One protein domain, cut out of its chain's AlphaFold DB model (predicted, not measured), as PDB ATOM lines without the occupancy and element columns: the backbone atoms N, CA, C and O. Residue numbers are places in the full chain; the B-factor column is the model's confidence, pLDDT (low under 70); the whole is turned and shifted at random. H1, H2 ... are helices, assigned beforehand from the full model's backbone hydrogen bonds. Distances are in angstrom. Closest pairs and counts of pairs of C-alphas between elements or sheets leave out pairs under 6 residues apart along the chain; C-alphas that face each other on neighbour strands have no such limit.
ATOM      1  N   ASP A  64      44.314  44.030   4.647       83.38
ATOM      2  CA  ASP A  64      44.673  44.374   3.280       83.38
ATOM      3  C   ASP A  64      43.767  43.607   2.292       83.38
ATOM      4  O   ASP A  64      43.491  42.418   2.494       83.38
ATOM      5  N   PRO A  65      43.229  44.271   1.254       82.69
ATOM      6  CA  PRO A  65      42.275  43.657   0.341       82.69
ATOM      7  C   PRO A  65      42.828  42.453  -0.419       82.69
ATOM      8  O   PRO A  65      42.027  41.630  -0.860       82.69
ATOM      9  N   ASP A  66      44.140  42.342  -0.627       85.69
ATOM     10  CA  ASP A  66      44.732  41.168  -1.265       85.69
ATOM     11  C   ASP A  66      44.861  40.017  -0.263       85.69
ATOM     12  O   ASP A  66      44.387  38.917  -0.554       85.69
ATOM     13  N   LEU A  67      45.296  40.303   0.965       85.62
ATOM     14  CA  LEU A  67      45.334  39.315   2.046       85.62
ATOM     15  C   LEU A  67      43.937  38.776   2.410       85.62
ATOM     16  O   LEU A  67      43.764  37.591   2.686       85.62
ATOM     17  N   ASP A  68      42.906  39.623   2.380       85.81
ATOM     18  CA  ASP A  68      41.509  39.218   2.594       85.81
ATOM     19  C   ASP A  68      41.013  38.247   1.512       85.81
ATOM     20  O   ASP A  68      40.300  37.286   1.814       85.81
ATOM     21  N   LYS A  69      41.411  38.464   0.250       87.94
ATOM     22  CA  LYS A  69      41.098  37.533  -0.846       87.94
ATOM     23  C   LYS A  69      41.839  36.220  -0.656       87.94
ATOM     24  O   LYS A  69      41.230  35.168  -0.827       87.94
ATOM     25  N   GLU A  70      43.118  36.271  -0.297       90.44
ATOM     26  CA  GLU A  70      43.918  35.076  -0.026       90.44
ATOM     27  C   GLU A  70      43.342  34.281   1.149       90.44
ATOM     28  O   GLU A  70      43.208  33.061   1.054       90.44
ATOM     29  N   PHE A  71      42.885  34.958   2.208       88.62
ATOM     30  CA  PHE A  71      42.158  34.332   3.312       88.62
ATOM     31  C   PHE A  71      40.837  33.705   2.862       88.62
ATOM     32  O   PHE A  71      40.542  32.580   3.256       88.62
ATOM     33  N   CYS A  72      40.052  34.378   2.018       87.56
ATOM     34  CA  CYS A  72      38.827  33.800   1.459       87.56
ATOM     35  C   CYS A  72      39.124  32.528   0.651       87.56
ATOM     36  O   CYS A  72      38.427  31.527   0.792       87.56
ATOM     37  N   VAL A  73      40.191  32.551  -0.151       89.88
ATOM     38  CA  VAL A  73      40.652  31.394  -0.922       89.88
ATOM     39  C   VAL A  73      41.085  30.260   0.009       89.88
ATOM     40  O   VAL A  73      40.659  29.125  -0.185       89.88
ATOM     41  N   LEU A  74      41.868  30.550   1.052       89.69
ATOM     42  CA  LEU A  74      42.261  29.562   2.059       89.69
ATOM     43  C   LEU A  74      41.046  28.979   2.794       89.69
ATOM     44  O   LEU A  74      40.990  27.779   3.058       89.69
ATOM     45  N   TRP A  75      40.060  29.818   3.107       89.12
ATOM     46  CA  TRP A  75      38.819  29.394   3.740       89.12
ATOM     47  C   TRP A  75      38.028  28.438   2.840       89.12
ATOM     48  O   TRP A  75      37.565  27.405   3.317       89.12
ATOM     49  N   ASP A  76      37.943  28.705   1.537       88.44
ATOM     50  CA  ASP A  76      37.334  27.767   0.584       88.44
ATOM     51  C   ASP A  76      38.149  26.464   0.450       88.44
ATOM     52  O   ASP A  76      37.573  25.374   0.380       88.44
ATOM     53  N   MET A  77      39.486  26.541   0.485       88.69
ATOM     54  CA  MET A  77      40.364  25.357   0.498       88.69
ATOM     55  C   MET A  77      40.193  24.510   1.765       88.69
ATOM     56  O   MET A  77      40.379  23.298   1.713       88.69
ATOM     57  N   SER A  78      39.779  25.108   2.887       86.75
ATOM     58  CA  SER A  78      39.510  24.395   4.147       86.75
ATOM     59  C   SER A  78      38.274  23.476   4.106       86.75
ATOM     60  O   SER A  78      37.872  22.906   5.118       86.75
ATOM     61  N   THR A  79      37.668  23.295   2.929       87.94
ATOM     62  CA  THR A  79      36.743  22.185   2.659       87.94
ATOM     63  C   THR A  79      37.465  20.847   2.475       87.94
ATOM     64  O   THR A  79      36.848  19.796   2.663       87.94
ATOM     65  N   ASP A  80      38.758  20.876   2.144       91.56
ATOM     66  CA  ASP A  80      39.596  19.695   1.978       91.56
ATOM     67  C   ASP A  80      40.232  19.254   3.307       91.56
ATOM     68  O   ASP A  80      40.737  20.065   4.088       91.56
ATOM     69  N   HIS A  81      40.215  17.947   3.568       89.12
ATOM     70  CA  HIS A  81      40.684  17.383   4.830       89.12
ATOM     71  C   HIS A  81      42.192  17.580   5.049       89.12
ATOM     72  O   HIS A  81      42.607  17.851   6.179       89.12
ATOM     73  N   ASP A  82      43.012  17.471   4.002       88.69
ATOM     74  CA  ASP A  82      44.467  17.605   4.132       88.69
ATOM     75  C   ASP A  82      44.856  19.063   4.401       88.69
ATOM     76  O   ASP A  82      45.735  19.336   5.221       88.69
ATOM     77  N   VAL A  83      44.127  20.010   3.803       88.81
ATOM     78  CA  VAL A  83      44.274  21.446   4.085       88.81
ATOM     79  C   VAL A  83      43.871  21.764   5.523       88.81
ATOM     80  O   VAL A  83      44.607  22.448   6.234       88.81
ATOM     81  N   VAL A  84      42.731  21.246   5.991       90.00
ATOM     82  CA  VAL A  84      42.286  21.437   7.384       90.00
ATOM     83  C   VAL A  84      43.301  20.874   8.367       90.00
ATOM     84  O   VAL A  84      43.578  21.507   9.387       90.00
ATOM     85  N   LYS A  85      43.875  19.706   8.065       89.88
ATOM     86  CA  LYS A  85      44.902  19.088   8.898       89.88
ATOM     87  C   LYS A  85      46.136  19.988   9.010       89.88
ATOM     88  O   LYS A  85      46.540  20.285  10.129       89.88
ATOM     89  N   LEU A  86      46.646  20.504   7.890       88.62
ATOM     90  CA  LEU A  86      47.777  21.439   7.876       88.62
ATOM     91  C   LEU A  86      47.488  22.711   8.691       88.62
ATOM     92  O   LEU A  86      48.304  23.133   9.512       88.62
ATOM     93  N   ILE A  87      46.308  23.310   8.496       89.12
ATOM     94  CA  ILE A  87      45.871  24.492   9.251       89.12
ATOM     95  C   ILE A  87      45.826  24.170  10.752       89.12
ATOM     96  O   ILE A  87      46.288  24.972  11.562       89.12
ATOM     97  N   ALA A  88      45.290  23.010  11.138       88.69
ATOM     98  CA  ALA A  88      45.202  22.591  12.534       88.69
ATOM     99  C   ALA A  88      46.582  22.338  13.164       88.69
ATOM    100  O   ALA A  88      46.796  22.732  14.310       88.69
ATOM    101  N   GLU A  89      47.521  21.744  12.421       90.38
ATOM    102  CA  GLU A  89      48.912  21.535  12.855       90.38
ATOM    103  C   GLU A  89      49.641  22.857  13.144       90.38
ATOM    104  O   GLU A  89      50.533  22.896  13.989       90.38
ATOM    105  N   CYS A  90      49.223  23.951  12.502       86.06
ATOM    106  CA  CYS A  90      49.803  25.284  12.664       86.06
ATOM    107  C   CYS A  90      49.051  26.186  13.657       86.06
ATOM    108  O   CYS A  90      49.201  27.407  13.599       86.06
ATOM    109  N   ASP A  91      48.187  25.634  14.518       86.62
ATOM    110  CA  ASP A  91      47.290  26.426  15.380       86.62
ATOM    111  C   ASP A  91      46.403  27.416  14.586       86.62
ATOM    112  O   ASP A  91      45.898  28.412  15.118       86.62
ATOM    113  N   GLY A  92      46.149  27.145  13.303       84.69
ATOM    114  CA  GLY A  92      45.424  28.039  12.400       84.69
ATOM    115  C   GLY A  92      43.998  28.332  12.864       84.69
ATOM    116  O   GLY A  92      43.508  29.446  12.693       84.69
ATOM    117  N   ALA A  93      43.364  27.402  13.584       85.12
ATOM    118  CA  ALA A  93      42.077  27.643  14.236       85.12
ATOM    119  C   ALA A  93      42.132  28.808  15.246       85.12
ATOM    120  O   ALA A  93      41.194  29.604  15.335       85.12
ATOM    121  N   ARG A  94      43.239  28.942  15.992       86.75
ATOM    122  CA  ARG A  94      43.455  30.055  16.927       86.75
ATOM    123  C   ARG A  94      43.685  31.360  16.173       86.75
ATOM    124  O   ARG A  94      43.116  32.378  16.559       86.75
ATOM    125  N   ILE A  95      44.468  31.311  15.095       87.31
ATOM    126  CA  ILE A  95      44.739  32.461  14.221       87.31
ATOM    127  C   ILE A  95      43.425  32.985  13.634       87.31
ATOM    128  O   ILE A  95      43.101  34.153  13.817       87.31
ATOM    129  N   PHE A  96      42.610  32.116  13.031       86.50
ATOM    130  CA  PHE A  96      41.321  32.492  12.442       86.50
ATOM    131  C   PHE A  96      40.345  33.032  13.479       86.50
ATOM    132  O   PHE A  96      39.666  34.023  13.229       86.50
ATOM    133  N   ARG A  97      40.290  32.425  14.670       83.44
ATOM    134  CA  ARG A  97      39.462  32.936  15.767       83.44
ATOM    135  C   ARG A  97      39.874  34.351  16.163       83.44
ATOM    136  O   ARG A  97      39.005  35.202  16.312       83.44
ATOM    137  N   ASN A  98      41.169  34.594  16.345       82.81
ATOM    138  CA  ASN A  98      41.672  35.916  16.710       82.81
ATOM    139  C   ASN A  98      41.398  36.932  15.593       82.81
ATOM    140  O   ASN A  98      40.886  38.011  15.869       82.81
ATOM    141  N   LEU A  99      41.609  36.543  14.335       81.88
ATOM    142  CA  LEU A  99      41.270  37.346  13.163       81.88
ATOM    143  C   LEU A  99      39.789  37.758  13.153       81.88
ATOM    144  O   LEU A  99      39.470  38.933  12.994       81.88
ATOM    145  N   LEU A 100      38.883  36.797  13.368       79.00
ATOM    146  CA  LEU A 100      37.433  37.013  13.410       79.00
ATOM    147  C   LEU A 100      37.001  37.918  14.567       79.00
ATOM    148  O   LEU A 100      36.042  38.678  14.424       79.00
ATOM    149  N   MET A 101      37.661  37.803  15.720       74.19
ATOM    150  CA  MET A 101      37.344  38.607  16.902       74.19
ATOM    151  C   MET A 101      37.770  40.054  16.737       74.19
ATOM    152  O   MET A 101      37.040  40.956  17.149       74.19
ATOM    153  N   THR A 102      38.924  40.263  16.122       72.50
ATOM    154  CA  THR A 102      39.495  41.593  16.013       72.50
ATOM    155  C   THR A 102      38.916  42.309  14.768       72.50
ATOM    156  O   THR A 102      38.745  43.526  14.786       72.50
ATOM    157  N   THR A 103      38.519  41.600  13.691       70.38
ATOM    158  CA  THR A 103      38.163  42.252  12.410       70.38
ATOM    159  C   THR A 103      36.847  43.013  12.440       70.38
ATOM    160  O   THR A 103      35.837  42.575  12.998       70.38
ATOM    161  N   ALA A 104      36.821  44.174  11.779       61.78
ATOM    162  CA  ALA A 104      35.617  44.981  11.623       61.78
ATOM    163  C   ALA A 104      34.638  44.428  10.571       61.78
ATOM    164  O   ALA A 104      33.480  44.860  10.549       61.78
ATOM    165  N   LYS A 105      35.044  43.466   9.724       60.03
ATOM    166  CA  LYS A 105      34.219  43.033   8.587       60.03
ATOM    167  C   LYS A 105      32.953  42.285   9.037       60.03
ATOM    168  O   LYS A 105      33.030  41.185   9.589       60.03
TER     169      LYS A 105
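Overview. This is residues 64 to 105 of the 115 residues of an uncharacterized protein of Soboliphyme baturini (UniProt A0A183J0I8). Three helices make an open, skewed U: H1, the longest, and H3 are its two arms, apart from each other, and H2 is the base joining them at one end. Residues 64 to 70 and 97 to 105 stand free at the open end. The printed part has 42 residues with three named helices, in the order H1, H2, H3, and no named strand: all helix. It is only just compact, close to loose, with a radius of gyration of the C-alphas of 10.7 A, and spans 29 by 18 by 12 A.

Along the chain. H1, residues 65 to 77, begins at C-alpha 65 (42.275, 43.657, 0.341) and is 18.4 A long. H2 is residues 81 to 89. H3, residues 92 to 102, is 15.2 A long and ends at C-alpha 102 (39.495, 41.593, 16.013).

Arrangement. H1 and H2 are close but not clearly touching, the closest C-alphas being those of Met 77 and Val 83, 6.6 A apart; they run opposite ways at a steep tilt of 60 degrees. H2 and H3, about perpendicular at 75 degrees, are close but not clearly touching, with the C-alphas of Ile 87 and Ala 93 closest at 7.0 A. H1 and H3 are apart. In H1, H2 and H3 every O i to N i+4 pair is within hydrogen-bond range.

Size, cuts and confidence. The C-alphas farthest apart, of Asp 82 and Ala 104, are 29.7 A apart. The printed part has no cut, and both links are tight. Mean pLDDT of the printed part is 84.8; residues 104 to 105 are under 70.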